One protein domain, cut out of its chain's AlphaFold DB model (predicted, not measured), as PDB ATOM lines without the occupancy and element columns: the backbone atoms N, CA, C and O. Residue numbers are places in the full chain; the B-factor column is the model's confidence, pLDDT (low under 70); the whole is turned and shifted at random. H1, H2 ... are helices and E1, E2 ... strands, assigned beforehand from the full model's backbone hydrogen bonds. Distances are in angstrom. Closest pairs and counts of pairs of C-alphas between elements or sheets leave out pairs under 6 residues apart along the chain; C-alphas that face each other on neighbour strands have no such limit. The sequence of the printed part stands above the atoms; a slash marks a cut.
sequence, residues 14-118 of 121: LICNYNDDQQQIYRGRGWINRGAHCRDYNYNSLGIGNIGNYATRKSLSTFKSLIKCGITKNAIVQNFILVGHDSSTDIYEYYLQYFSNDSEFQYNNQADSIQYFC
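AT A GLANCE: This is residues 14 to 118 of the 121 residues of the protein "Hypothetical protein" of Rotaria sp. Silwood2 (UniProt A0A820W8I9). Two small sheets meet where E3 and E5 come together; helix H1 covers one face of the three-stranded sheet and H2 packs on strand E4 of the two-stranded one. Long loops make up much of the rest. The printed part has 105 residues, in the order E1 E2 E3 H1 E4 H2 E5, with under half of them in these elements. The sheets are E2 E1 E3, mixed, and E4 E5, parallel; the class is mixed, helices and strands. The whole is compact, with a radius of gyration of the C-alphas of 13.2 A and spans of 37 by 30 by 27 A.

HOW THE PARTS SIT: E1, residues 14 to 17, and E2, residues 23 to 27, form an antiparallel hairpin; N 26 and O 14 are 2.7 A apart, within hydrogen-bond range. E3, residues 48 to 51, is parallel to E1, with N 51 and O 15 at 2.7 A. H1, residues 60 to 72, is on this sheet at a height of 8.9 A, making two layers, a helix on one face of a sheet. It lies over E2 and runs along it at 26 degrees on the local plane; the closest C-alphas are those of Gln 23 and Thr 62, 6.7 A. E4, residues 80 to 84, H2, residues 89 to 100, and E5, residues 113 to 117, form a strand-helix-strand unit, two parallel neighbour strands with a helix between them in the chain; N 115 and O 81 are 2.8 A apart. The closest C-alphas of E4 and H2, Gly 84 and Tyr 92, are 5.7 A apart. Those of E3 and E5, Ile 48 and Phe 117, are 5.1 A apart. H1 and H2 are close but not clearly touching, Leu 60 and Tyr 95 having the closest C-alphas at 7.3 A. In both helices every O i to N i+4 pair is within hydrogen-bond range.

IN THESE COORDINATES: E1 begins at C-alpha 14, (138.302, 151.933, 124.305). H1 spans 18.3 A from first to last C-alpha and H2 15.6 A. E5 ends at C-alpha 117, (147.467, 155.229, 127.352).

THE WHOLE: The two C-alphas farthest apart, Asn 19 and Gln 110, are 37.6 A apart. The printed part has no cut. The links E2 to E3 and H2 to E5 are long, with 20 and 12 residues. Mean pLDDT of the printed part is 70.4; 51 residues are under 70, among them 101 to 118.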
ATOM      1  N   LEU A  14     138.478 152.619 123.034       86.00
ATOM      2  CA  LEU A  14     138.302 151.933 124.305       86.00
ATOM      3  C   LEU A  14     138.368 150.429 124.080       86.00
ATOM      4  O   LEU A  14     137.763 149.921 123.140       86.00
ATOM      5  N   ILE A  15     139.088 149.711 124.928       85.81
ATOM      6  CA  ILE A  15     139.054 148.251 124.956       85.81
ATOM      7  C   ILE A  15     138.164 147.839 126.122       85.81
ATOM      8  O   ILE A  15     138.385 148.262 127.247       85.81
ATOM      9  N   CYS A  16     137.141 147.037 125.862       82.44
ATOM     10  CA  CYS A  16     136.226 146.568 126.896       82.44
ATOM     11  C   CYS A  16     136.111 145.051 126.838       82.44
ATOM     12  O   CYS A  16     136.163 144.449 125.761       82.44
ATOM     13  N   ASN A  17     135.904 144.435 127.997       80.06
ATOM     14  CA  ASN A  17     135.511 143.035 128.055       80.06
ATOM     15  C   ASN A  17     134.095 142.900 127.477       80.06
ATOM     16  O   ASN A  17     133.175 143.592 127.907       80.06
ATOM     17  N   TYR A  18     133.938 142.032 126.484       77.44
ATOM     18  CA  TYR A  18     132.640 141.663 125.920       77.44
ATOM     19  C   TYR A  18     132.033 140.484 126.686       77.44
ATOM     20  O   TYR A  18     130.832 140.451 126.938       77.44
ATOM     21  N   ASN A  19     132.876 139.539 127.102       76.88
ATOM     22  CA  ASN A  19     132.542 138.466 128.036       76.88
ATOM     23  C   ASN A  19     133.809 138.030 128.788       76.88
ATOM     24  O   ASN A  19     134.800 138.765 128.821       76.88
ATOM     25  N   ASP A  20     133.763 136.851 129.410       73.75
ATOM     26  CA  ASP A  20     134.843 136.384 130.264       73.75
ATOM     27  C   ASP A  20     136.176 136.129 129.558       73.75
ATOM     28  O   ASP A  20     137.231 136.342 130.159       73.75
ATOM     29  N   ASP A  21     136.122 135.809 128.268       75.38
ATOM     30  CA  ASP A  21     137.286 135.411 127.477       75.38
ATOM     31  C   ASP A  21     137.514 136.308 126.253       75.38
ATOM     32  O   ASP A  21     138.476 136.124 125.505       75.38
ATOM     33  N   GLN A  22     136.632 137.282 126.010       80.69
ATOM     34  CA  GLN A  22     136.666 138.120 124.816       80.69
ATOM     35  C   GLN A  22     136.676 139.597 125.159       80.69
ATOM     36  O   GLN A  22     135.893 140.096 125.968       80.69
ATOM     37  N   GLN A  23     137.530 140.315 124.443       85.44
ATOM     38  CA  GLN A  23     137.625 141.762 124.476       85.44
ATOM     39  C   GLN A  23     137.286 142.331 123.109       85.44
ATOM     40  O   GLN A  23     137.585 141.732 122.076       85.44
ATOM     41  N   GLN A  24     136.667 143.503 123.111       87.69
ATOM     42  CA  GLN A  24     136.331 144.238 121.904       87.69
ATOM     43  C   GLN A  24     136.870 145.660 121.969       87.69
ATOM     44  O   GLN A  24     136.990 146.256 123.040       87.69
ATOM     45  N   ILE A  25     137.197 146.190 120.792       88.56
ATOM     46  CA  ILE A  25     137.645 147.567 120.614       88.56
ATOM     47  C   ILE A  25     136.444 148.399 120.185       88.56
ATOM     48  O   ILE A  25     135.842 148.157 119.140       88.56
ATOM     49  N   TYR A  26     136.154 149.424 120.966       88.38
ATOM     50  CA  TYR A  26     135.163 150.440 120.682       88.38
ATOM     51  C   TYR A  26     135.870 151.689 120.173       88.38
ATOM     52  O   TYR A  26     136.880 152.139 120.719       88.38
ATOM     53  N   ARG A  27     135.344 152.260 119.095       88.94
ATOM     54  CA  ARG A  27     135.861 153.502 118.528       88.94
ATOM     55  C   ARG A  27     135.232 154.687 119.263       88.94
ATOM     56  O   ARG A  27     134.018 154.843 119.213       88.94
ATOM     57  N   GLY A  28     136.065 155.516 119.890       87.25
ATOM     58  CA  GLY A  28     135.693 156.857 120.339       87.25
ATOM     59  C   GLY A  28     136.007 157.868 119.239       87.25
ATOM     60  O   GLY A  28     135.544 157.739 118.104       87.25
ATOM     61  N   ARG A  29     136.910 158.811 119.521       86.81
ATOM     62  CA  ARG A  29     137.351 159.817 118.537       86.81
ATOM     63  C   ARG A  29     138.078 159.221 117.320       86.81
ATOM     64  O   ARG A  29     138.121 159.832 116.250       86.81
ATOM     65  N   GLY A  30     138.571 157.987 117.426       85.56
ATOM     66  CA  GLY A  30     139.228 157.261 116.342       85.56
ATOM     67  C   GLY A  30     140.605 157.819 115.979       85.56
ATOM     68  O   GLY A  30     141.214 158.544 116.750       85.56
ATOM     69  N   TRP A  31     141.104 157.470 114.794       84.19
ATOM     70  CA  TRP A  31     142.493 157.730 114.388       84.19
ATOM     71  C   TRP A  31     142.839 159.197 114.101       84.19
ATOM     72  O   TRP A  31     143.983 159.590 114.265       84.19
ATOM     73  N   ILE A  32     141.872 159.983 113.616       78.12
ATOM     74  CA  ILE A  32     142.129 161.306 113.014       78.12
ATOM     75  C   ILE A  32     141.864 162.437 114.012       78.12
ATOM     76  O   ILE A  32     142.518 163.478 113.979       78.12
ATOM     77  N   ASN A  33     140.877 162.254 114.887       75.12
ATOM     78  CA  ASN A  33     140.403 163.328 115.745       75.12
ATOM     79  C   ASN A  33     141.228 163.410 117.028       75.12
ATOM     80  O   ASN A  33     141.513 162.403 117.676       75.12
ATOM     81  N   ARG A  34     141.542 164.641 117.428       77.00
ATOM     82  CA  ARG A  34     142.270 164.945 118.661       77.00
ATOM     83  C   ARG A  34     141.539 164.397 119.889       77.00
ATOM     84  O   ARG A  34     140.353 164.678 120.064       77.00
ATOM     85  N   GLY A  35     142.263 163.696 120.758       68.19
ATOM     86  CA  GLY A  35     141.798 163.253 122.070       68.19
ATOM     87  C   GLY A  35     141.526 164.389 123.069       68.19
ATOM     88  O   GLY A  35     141.800 165.560 122.806       68.19
ATOM     89  N   ALA A  36     140.981 164.048 124.234       67.75
ATOM     90  CA  ALA A  36     140.920 164.916 125.414       67.75
ATOM     91  C   ALA A  36     141.285 164.128 126.688       67.75
ATOM     92  O   ALA A  36     140.659 164.290 127.724       67.75
ATOM     93  N   HIS A  37     142.281 163.252 126.584       63.34
ATOM     94  CA  HIS A  37     142.650 162.255 127.590       63.34
ATOM     95  C   HIS A  37     143.966 162.572 128.320       63.34
ATOM     96  O   HIS A  37     144.229 162.001 129.368       63.34
ATOM     97  N   CYS A  38     144.817 163.466 127.802       63.09
ATOM     98  CA  CYS A  38     146.040 163.888 128.492       63.09
ATOM     99  C   CYS A  38     146.398 165.340 128.139       63.09
ATOM    100  O   CYS A  38     146.639 165.676 126.972       63.09
ATOM    101  N   ARG A  39     146.395 166.227 129.147       62.75
ATOM    102  CA  ARG A  39     146.766 167.642 128.973       62.75
ATOM    103  C   ARG A  39     148.170 167.717 128.356       62.75
ATOM    104  O   ARG A  39     149.036 166.940 128.724       62.75
ATOM    105  N   ASP A  40     148.347 168.598 127.373       65.25
ATOM    106  CA  ASP A  40     149.598 168.808 126.620       65.25
ATOM    107  C   ASP A  40     150.076 167.659 125.721       65.25
ATOM    108  O   ASP A  40     151.087 167.803 125.042       65.25
ATOM    109  N   TYR A  41     149.311 166.569 125.612       64.31
ATOM    110  CA  TYR A  41     149.652 165.458 124.717       64.31
ATOM    111  C   TYR A  41     148.538 165.052 123.761       64.31
ATOM    112  O   TYR A  41     148.787 164.349 122.784       64.31
ATOM    113  N   ASN A  42     147.326 165.572 123.954       64.19
ATOM    114  CA  ASN A  42     146.175 165.317 123.084       64.19
ATOM    115  C   ASN A  42     146.443 165.539 121.580       64.19
ATOM    116  O   ASN A  42     145.745 164.951 120.761       64.19
ATOM    117  N   TYR A  43     147.391 166.411 121.198       65.31
ATOM    118  CA  TYR A  43     147.638 166.789 119.798       65.31
ATOM    119  C   TYR A  43     148.490 165.793 119.001       65.31
ATOM    120  O   TYR A  43     148.327 165.752 117.787       65.31
ATOM    121  N   ASN A  44     149.340 164.998 119.661       67.62
ATOM    122  CA  ASN A  44     150.277 164.065 119.017       67.62
ATOM    123  C   ASN A  44     150.170 162.639 119.580       67.62
ATOM    124  O   ASN A  44     151.123 161.867 119.489       67.62
ATOM    125  N   SER A  45     149.024 162.294 120.169       71.44
ATOM    126  CA  SER A  45     148.806 160.993 120.795       71.44
ATOM    127  C   SER A  45     147.394 160.460 120.573       71.44
ATOM    128  O   SER A  45     146.459 161.214 120.300       71.44
ATOM    129  N   LEU A  46     147.256 159.141 120.695       76.06
ATOM    130  CA  LEU A  46     145.995 158.419 120.728       76.06
ATOM    131  C   LEU A  46     145.723 157.941 122.148       76.06
ATOM    132  O   LEU A  46     146.453 157.112 122.688       76.06
ATOM    133  N   GLY A  47     144.617 158.411 122.707       80.62
ATOM    134  CA  GLY A  47     144.091 157.944 123.976       80.62
ATOM    135  C   GLY A  47     143.426 156.599 123.804       80.62
ATOM    136  O   GLY A  47     142.330 156.523 123.244       80.62
ATOM    137  N   ILE A  48     144.057 155.550 124.312       80.31
ATOM    138  CA  ILE A  48     143.425 154.238 124.409       80.31
ATOM    139  C   ILE A  48     142.993 154.051 125.853       80.31
ATOM    140  O   ILE A  48     143.826 153.928 126.744       80.31
ATOM    141  N   GLY A  49     141.683 154.088 126.051       78.56
ATOM    142  CA  GLY A  49     141.042 153.737 127.297       78.56
ATOM    143  C   GLY A  49     140.839 152.238 127.350       78.56
ATOM    144  O   GLY A  49     140.772 151.531 126.344       78.56
ATOM    145  N   ASN A  50     140.716 151.743 128.551       75.75
ATOM    146  CA  ASN A  50     140.371 150.367 128.818       75.75
ATOM    147  C   ASN A  50     139.113 150.474 129.699       75.75
ATOM    148  O   ASN A  50     138.936 151.499 130.365       75.75
ATOM    149  N   ILE A  51     138.201 149.502 129.671       74.38
ATOM    150  CA  ILE A  51     136.984 149.504 130.500       74.38
ATOM    151  C   ILE A  51     136.908 148.196 131.298       74.38
ATOM    152  O   ILE A  51     136.830 147.112 130.713       74.38
ATOM    153  N   GLY A  52     136.886 148.298 132.634       66.38
ATOM    154  CA  GLY A  52     136.740 147.174 133.564       66.38
ATOM    155  C   GLY A  52     137.858 147.068 134.612       66.38
ATOM    156  O   GLY A  52     138.610 148.006 134.846       66.38
ATOM    157  N   ASN A  53     137.959 145.905 135.265       64.19
ATOM    158  CA  ASN A  53     138.987 145.635 136.275       64.19
ATOM    159  C   ASN A  53     140.243 145.002 135.638       64.19
ATOM    160  O   ASN A  53     140.231 143.832 135.246       64.19
ATOM    161  N   TYR A  54     141.336 145.768 135.555       60.81
ATOM    162  CA  TYR A  54     142.596 145.345 134.913       60.81
ATOM    163  C   TYR A  54     143.495 144.476 135.778       60.81
ATOM    164  O   TYR A  54     144.419 143.862 135.243       60.81
ATOM    165  N   ALA A  55     143.242 144.397 137.088       59.81
ATOM    166  CA  ALA A  55     144.025 143.528 137.960       59.81
ATOM    167  C   ALA A  55     143.871 142.055 137.549       59.81
ATOM    168  O   ALA A  55     144.792 141.259 137.719       59.81
ATOM    169  N   THR A  56     142.725 141.701 136.959       58.25
ATOM    170  CA  THR A  56     142.397 140.326 136.571       58.25
ATOM    171  C   THR A  56     142.427 140.086 135.062       58.25
ATOM    172  O   THR A  56     142.644 138.949 134.648       58.25
ATOM    173  N   ARG A  57     142.240 141.117 134.220       62.31
ATOM    174  CA  ARG A  57     142.142 140.954 132.755       62.31
ATOM    175  C   ARG A  57     142.974 141.966 131.983       62.31
ATOM    176  O   ARG A  57     142.523 143.053 131.630       62.31
ATOM    177  N   LYS A  58     144.206 141.566 131.673       68.00
ATOM    178  CA  LYS A  58     145.133 142.350 130.851       68.00
ATOM    179  C   LYS A  58     144.750 142.237 129.375       68.00
ATOM    180  O   LYS A  58     144.646 141.137 128.845       68.00
ATOM    181  N   SER A  59     144.575 143.366 128.692       72.81
ATOM    182  CA  SER A  59     144.094 143.417 127.306       72.81
ATOM    183  C   SER A  59     145.181 143.365 126.227       72.81
ATOM    184  O   SER A  59     145.065 144.022 125.189       72.81
ATOM    185  N   LEU A  60     146.266 142.625 126.464       77.12
ATOM    186  CA  LEU A  60     147.486 142.705 125.650       77.12
ATOM    187  C   LEU A  60     147.276 142.369 124.171       77.12
ATOM    188  O   LEU A  60     147.739 143.102 123.301       77.12
ATOM    189  N   SER A  61     146.593 141.262 123.871       80.75
ATOM    190  CA  SER A  61     146.408 140.781 122.494       80.75
ATOM    191  C   SER A  61     145.533 141.733 121.675       80.75
ATOM    192  O   SER A  61     145.857 142.070 120.531       80.75
ATOM    193  N   THR A  62     144.455 142.217 122.285       84.69
ATOM    194  CA  THR A  62     143.532 143.196 121.706       84.69
ATOM    195  C   THR A  62     144.231 144.531 121.473       84.69
ATOM    196  O   THR A  62     144.147 145.092 120.382       84.69
ATOM    197  N   PHE A  63     144.994 145.002 122.461       82.81
ATOM    198  CA  PHE A  63     145.787 146.220 122.346       82.81
ATOM    199  C   PHE A  63     146.847 146.100 121.243       82.81
ATOM    200  O   PHE A  63     146.909 146.949 120.359       82.81
ATOM    201  N   LYS A  64     147.615 145.004 121.209       81.19
ATOM    202  CA  LYS A  64     148.602 144.730 120.149       81.19
ATOM    203  C   LYS A  64     147.961 144.764 118.762       81.19
ATOM    204  O   LYS A  64     148.502 145.377 117.844       81.19
ATOM    205  N   SER A  65     146.793 144.144 118.611       86.94
ATOM    206  CA  SER A  65     146.050 144.131 117.346       86.94
ATOM    207  C   SER A  65     145.599 145.533 116.930       86.94
ATOM    208  O   SER A  65     145.701 145.890 115.755       86.94
ATOM    209  N   LEU A  66     145.158 146.352 117.892       86.69
ATOM    210  CA  LEU A  66     144.801 147.748 117.653       86.69
ATOM    211  C   LEU A  66     146.006 148.558 117.165       86.69
ATOM    212  O   LEU A  66     145.899 149.250 116.153       86.69
ATOM    213  N   ILE A  67     147.157 148.440 117.831       83.06
ATOM    214  CA  ILE A  67     148.359 149.179 117.439       83.06
ATOM    215  C   ILE A  67     148.847 148.746 116.052       83.06
ATOM    216  O   ILE A  67     149.098 149.607 115.211       83.06
ATOM    217  N   LYS A  68     148.899 147.437 115.762       83.75
ATOM    218  CA  LYS A  68     149.247 146.938 114.419       83.75
ATOM    219  C   LYS A  68     148.336 147.531 113.345       83.75
ATOM    220  O   LYS A  68     148.818 148.008 112.323       83.75
ATOM    221  N   CYS A  69     147.027 147.560 113.600       87.50
ATOM    222  CA  CYS A  69     146.057 148.177 112.698       87.50
ATOM    223  C   CYS A  69     146.337 149.676 112.491       87.50
ATOM    224  O   CYS A  69     146.289 150.157 111.358       87.50
ATOM    225  N   GLY A  70     146.675 150.402 113.560       83.88
ATOM    226  CA  GLY A  70     147.070 151.810 113.494       83.88
ATOM    227  C   GLY A  70     148.323 152.036 112.645       83.88
ATOM    228  O   GLY A  70     148.324 152.935 111.804       83.88
ATOM    229  N   ILE A  71     149.342 151.183 112.790       82.12
ATOM    230  CA  ILE A  71     150.571 151.228 111.983       82.12
ATOM    231  C   ILE A  71     150.262 150.961 110.508       82.12
ATOM    232  O   ILE A  71     150.621 151.761 109.651       82.12
ATOM    233  N   THR A  72     149.519 149.894 110.189       85.19
ATOM    234  CA  THR A  72     149.127 149.578 108.800       85.19
ATOM    235  C   THR A  72     148.319 150.703 108.148       85.19
ATOM    236  O   THR A  72     148.361 150.884 106.934       85.19
ATOM    237  N   LYS A  73     147.570 151.472 108.944       83.12
ATOM    238  CA  LYS A  73     146.787 152.624 108.479       83.12
ATOM    239  C   LYS A  73     147.582 153.930 108.421       83.12
ATOM    240  O   LYS A  73     146.986 154.952 108.094       83.12
ATOM    241  N   ASN A  74     148.878 153.916 108.748       81.25
ATOM    242  CA  ASN A  74     149.715 155.106 108.932       81.25
ATOM    243  C   ASN A  74     149.145 156.106 109.959       81.25
ATOM    244  O   ASN A  74     149.440 157.297 109.904       81.25
ATOM    245  N   ALA A  75     148.311 155.633 110.889       79.50
ATOM    246  CA  ALA A  75     147.775 156.428 111.993       79.50
ATOM    247  C   ALA A  75     148.705 156.419 113.219       79.50
ATOM    248  O   ALA A  75     148.617 157.298 114.071       79.50
ATOM    249  N   ILE A  76     149.581 155.416 113.308       76.56
ATOM    250  CA  ILE A  76     150.637 155.287 114.311       76.56
ATOM    251  C   ILE A  76     151.948 155.097 113.550       76.56
ATOM    252  O   ILE A  76     152.025 154.253 112.659       76.56
ATOM    253  N   VAL A  77     152.978 155.872 113.880       73.56
ATOM    254  CA  VAL A  77     154.322 155.625 113.340       73.56
ATOM    255  C   VAL A  77     154.932 154.405 114.019       73.56
ATOM    256  O   VAL A  77     154.687 154.151 115.192       73.56
ATOM    257  N   GLN A  78     155.743 153.645 113.291       68.31
ATOM    258  CA  GLN A  78     156.288 152.383 113.794       68.31
ATOM    259  C   GLN A  78     157.191 152.558 115.030       68.31
ATOM    260  O   GLN A  78     157.229 151.677 115.884       68.31
ATOM    261  N   ASN A  79     157.829 153.725 115.161       69.25
ATOM    262  CA  ASN A  79     158.609 154.124 116.328       69.25
ATOM    263  C   ASN A  79     157.760 155.051 117.206       69.25
ATOM    264  O   ASN A  79     157.798 156.271 117.044       69.25
ATOM    265  N   PHE A  80     156.972 154.483 118.113       69.50
ATOM    266  CA  PHE A  80     156.161 155.241 119.066       69.50
ATOM    267  C   PHE A  80     156.586 154.936 120.503       69.50
ATOM    268  O   PHE A  80     157.064 153.843 120.803       69.50
ATOM    269  N   ILE A  81     156.370 155.897 121.398       69.00
ATOM    270  CA  ILE A  81     156.526 155.696 122.844       69.00
ATOM    271  C   ILE A  81     155.169 155.306 123.422       69.00
ATOM    272  O   ILE A  81     154.170 155.954 123.120       69.00
ATOM    273  N   LEU A  82     155.124 154.272 124.259       73.69
ATOM    274  CA  LEU A  82     153.960 153.984 125.094       73.69
ATOM    275  C   LEU A  82     154.126 154.730 126.419       73.69
ATOM    276  O   LEU A  82     155.197 154.653 127.004       73.69
ATOM    277  N   VAL A  83     153.094 155.428 126.894       69.69
ATOM    278  CA  VAL A  83     153.096 156.117 128.199       69.69
ATOM    279  C   VAL A  83     151.813 155.781 128.954       69.69
ATOM    280  O   VAL A  83     150.731 155.910 128.387       69.69
ATOM    281  N   GLY A  84     151.917 155.350 130.214       67.88
ATOM    282  CA  GLY A  84     150.763 155.139 131.099       67.88
ATOM    283  C   GLY A  84     150.303 156.428 131.797       67.88
ATOM    284  O   GLY A  84     151.115 157.312 132.056       67.88
ATOM    285  N   HIS A  85     149.006 156.535 132.096       60.75
ATOM    286  CA  HIS A  85     148.403 157.693 132.782       60.75
ATOM    287  C   HIS A  85     148.813 157.828 134.239       60.75
ATOM    288  O   HIS A  85     149.189 158.906 134.686       60.75
ATOM    289  N   ASP A  86     148.691 156.725 134.972       59.69
ATOM    290  CA  ASP A  86     149.209 156.584 136.312       59.69
ATOM    291  C   ASP A  86     150.499 155.788 136.177       59.69
ATOM    292  O   ASP A  86     150.540 154.726 135.548       59.69
ATOM    293  N   SER A  87     151.567 156.308 136.758       48.41
ATOM    294  CA  SER A  87     152.864 155.651 136.870       48.41
ATOM    295  C   SER A  87     152.824 154.424 137.795       48.41
ATOM    296  O   SER A  87     153.851 154.078 138.374       48.41
ATOM    297  N   SER A  88     151.674 153.746 137.944       51.94
ATOM    298  CA  SER A  88     151.594 152.429 138.569       51.94
ATOM    299  C   SER A  88     152.480 151.486 137.755       51.94
ATOM    300  O   SER A  88     152.122 151.025 136.664       51.94
ATOM    301  N   THR A  89     153.687 151.289 138.271       52.00
ATOM    302  CA  THR A  89     154.840 150.712 137.586       52.00
ATOM    303  C   THR A  89     154.493 149.351 136.991       52.00
ATOM    304  O   THR A  89     154.888 149.040 135.878       52.00
ATOM    305  N   ASP A  90     153.640 148.578 137.660       57.19
ATOM    306  CA  ASP A  90     153.366 147.186 137.310       57.19
ATOM    307  C   ASP A  90     152.661 146.987 135.961       57.19
ATOM    308  O   ASP A  90     152.972 146.037 135.244       57.19
ATOM    309  N   ILE A  91     151.704 147.845 135.582       59.66
ATOM    310  CA  ILE A  91     150.991 147.704 134.298       59.66
ATOM    311  C   ILE A  91     151.809 148.291 133.157       59.66
ATOM    312  O   ILE A  91     151.909 147.672 132.097       59.66
ATOM    313  N   TYR A  92     152.410 149.456 133.381       64.75
ATOM    314  CA  TYR A  92     153.243 150.117 132.391       64.75
ATOM    315  C   TYR A  92     154.451 149.250 132.023       64.75
ATOM    316  O   TYR A  92     154.616 148.903 130.853       64.75
ATOM    317  N   GLU A  93     155.215 148.801 133.021       66.56
ATOM    318  CA  GLU A  93     156.369 147.918 132.828       66.56
ATOM    319  C   GLU A  93     155.956 146.585 132.206       66.56
ATOM    320  O   GLU A  93     156.658 146.056 131.350       66.56
ATOM    321  N   TYR A  94     154.784 146.048 132.556       68.50
ATOM    322  CA  TYR A  94     154.302 144.808 131.953       68.50
ATOM    323  C   TYR A  94     153.995 144.953 130.456       68.50
ATOM    324  O   TYR A  94     154.354 144.075 129.669       68.50
ATOM    325  N   TYR A  95     153.349 146.048 130.041       70.62
ATOM    326  CA  TYR A  95     153.119 146.321 128.619       70.62
ATOM    327  C   TYR A  95     154.444 146.609 127.905       70.62
ATOM    328  O   TYR A  95     154.686 146.039 126.842       70.62
ATOM    329  N   LEU A  96     155.326 147.417 128.502       70.44
ATOM    330  CA  LEU A  96     156.659 147.675 127.961       70.44
ATOM    331  C   LEU A  96     157.458 146.389 127.763       70.44
ATOM    332  O   LEU A  96     157.991 146.172 126.679       70.44
ATOM    333  N   GLN A  97     157.512 145.512 128.765       70.12
ATOM    334  CA  GLN A  97     158.194 144.224 128.680       70.12
ATOM    335  C   GLN A  97     157.566 143.339 127.599       70.12
ATOM    336  O   GLN A  97     158.288 142.691 126.841       70.12
ATOM    337  N   TYR A  98     156.235 143.302 127.502       71.50
ATOM    338  CA  TYR A  98     155.542 142.515 126.484       71.50
ATOM    339  C   TYR A  98     155.890 142.983 125.064       71.50
ATOM    340  O   TYR A  98     156.208 142.153 124.216       71.50
ATOM    341  N   PHE A  99     155.890 144.296 124.815       70.94
ATOM    342  CA  PHE A  99     156.216 144.860 123.501       70.94
ATOM    343  C   PHE A  99     157.714 144.874 123.197       70.94
ATOM    344  O   PHE A  99     158.091 144.691 122.049       70.94
ATOM    345  N   SER A 100     158.580 145.030 124.198       70.38
ATOM    346  CA  SER A 100     160.038 145.029 123.992       70.38
ATOM    347  C   SER A 100     160.577 143.660 123.574       70.38
ATOM    348  O   SER A 100     161.611 143.577 122.921       70.38
ATOM    349  N   ASN A 101     159.881 142.578 123.939       69.19
ATOM    350  CA  ASN A 101     160.226 141.212 123.528       69.19
ATOM    351  C   ASN A 101     159.590 140.805 122.188       69.19
ATOM    352  O   ASN A 101     159.751 139.669 121.739       69.19
ATOM    353  N   ASP A 102     158.842 141.706 121.558       68.06
ATOM    354  CA  ASP A 102     158.115 141.449 120.327       68.06
ATOM    355  C   ASP A 102     158.939 141.935 119.135       68.06
ATOM    356  O   ASP A 102     159.109 143.132 118.928       68.06
ATOM    357  N   SER A 103     159.452 141.009 118.323       68.69
ATOM    358  CA  SER A 103     160.296 141.339 117.166       68.69
ATOM    359  C   SER A 103     159.594 142.205 116.114       68.69
ATOM    360  O   SER A 103     160.262 142.811 115.276       68.69
ATOM    361  N   GLU A 104     158.260 142.284 116.156       65.31
ATOM    362  CA  GLU A 104     157.461 143.157 115.296       65.31
ATOM    363  C   GLU A 104     157.363 144.603 115.816       65.31
ATOM    364  O   GLU A 104     157.006 145.503 115.052       65.31
ATOM    365  N   PHE A 105     157.687 144.844 117.091       63.12
ATOM    366  CA  PHE A 105     157.654 146.154 117.736       63.12
ATOM    367  C   PHE A 105     159.065 146.582 118.143       63.12
ATOM    368  O   PHE A 105     159.602 146.168 119.165       63.12
ATOM    369  N   GLN A 106     159.676 147.463 117.349       54.78
ATOM    370  CA  GLN A 106     160.948 148.085 117.721       54.78
ATOM    371  C   GLN A 106     160.675 149.203 118.728       54.78
ATOM    372  O   GLN A 106     160.451 150.357 118.364       54.78
ATOM    373  N   TYR A 107     160.640 148.844 120.010       51.53
ATOM    374  CA  TYR A 107     160.533 149.816 121.090       51.53
ATOM    375  C   TYR A 107     161.794 150.695 121.122       51.53
ATOM    376  O   TYR A 107     162.908 150.192 121.280       51.53
ATOM    377  N   ASN A 108     161.627 152.009 120.959       52.41
ATOM    378  CA  ASN A 108     162.717 152.980 121.004       52.41
ATOM    379  C   ASN A 108     162.333 154.159 121.912       52.41
ATOM    380  O   ASN A 108     161.328 154.827 121.685       52.41
ATOM    381  N   ASN A 109     163.178 154.451 122.905       49.44
ATOM    382  CA  ASN A 109     163.029 155.583 123.828       49.44
ATOM    383  C   ASN A 109     163.308 156.964 123.180       49.44
ATOM    384  O   ASN A 109     163.319 157.971 123.884       49.44
ATOM    385  N   GLN A 110     163.546 157.034 121.865       44.00
ATOM    386  CA  GLN A 110     163.788 158.265 121.094       44.00
ATOM    387  C   GLN A 110     162.788 158.447 119.937       44.00
ATOM    388  O   GLN A 110     163.180 158.731 118.808       44.00
ATOM    389  N   ALA A 111     161.499 158.216 120.180       49.31
ATOM    390  CA  ALA A 111     160.489 158.197 119.122       49.31
ATOM    391  C   ALA A 111     159.849 159.573 118.825       49.31
ATOM    392  O   ALA A 111     159.590 160.365 119.729       49.31
ATOM    393  N   ASP A 112     159.528 159.808 117.545       38.53
ATOM    394  CA  ASP A 112     158.947 161.053 117.002       38.53
ATOM    395  C   ASP A 112     157.447 161.242 117.324       38.53
ATOM    396  O   ASP A 112     156.843 162.255 116.966       38.53
ATOM    397  N   SER A 113     156.816 160.269 117.995       44.16
ATOM    398  CA  SER A 113     155.437 160.367 118.488       44.16
ATOM    399  C   SER A 113     155.274 159.673 119.841       44.16
ATOM    400  O   SER A 113     155.864 158.617 120.091       44.16
ATOM    401  N   ILE A 114     154.446 160.257 120.705       50.28
ATOM    402  CA  ILE A 114     154.167 159.732 122.043       50.28
ATOM    403  C   ILE A 114     152.712 159.271 122.066       50.28
ATOM    404  O   ILE A 114     151.814 160.063 121.811       50.28
ATOM    405  N   GLN A 115     152.459 158.001 122.362       55.81
ATOM    406  CA  GLN A 115     151.117 157.437 122.483       55.81
ATOM    407  C   GLN A 115     150.765 157.306 123.966       55.81
ATOM    408  O   GLN A 115     151.401 156.565 124.716       55.81
ATOM    409  N   TYR A 116     149.744 158.052 124.386       51.53
ATOM    410  CA  TYR A 116     149.311 158.125 125.775       51.53
ATOM    411  C   TYR A 116     148.174 157.147 126.025       51.53
ATOM    412  O   TYR A 116     147.040 157.348 125.596       51.53
ATOM    413  N   PHE A 117     148.469 156.104 126.783       54.22
ATOM    414  CA  PHE A 117     147.467 155.229 127.352       54.22
ATOM    415  C   PHE A 117     146.875 155.914 128.586       54.22
ATOM    416  O   PHE A 117     147.522 155.998 129.631       54.22
ATOM    417  N   CYS A 118     145.658 156.449 128.453       45.12
ATOM    418  CA  CYS A 118     144.954 157.035 129.585       45.12
ATOM    419  C   CYS A 118     144.103 155.963 130.296       45.12
ATOM    420  O   CYS A 118     143.290 155.288 129.672       45.12
TER     421      CYS A 118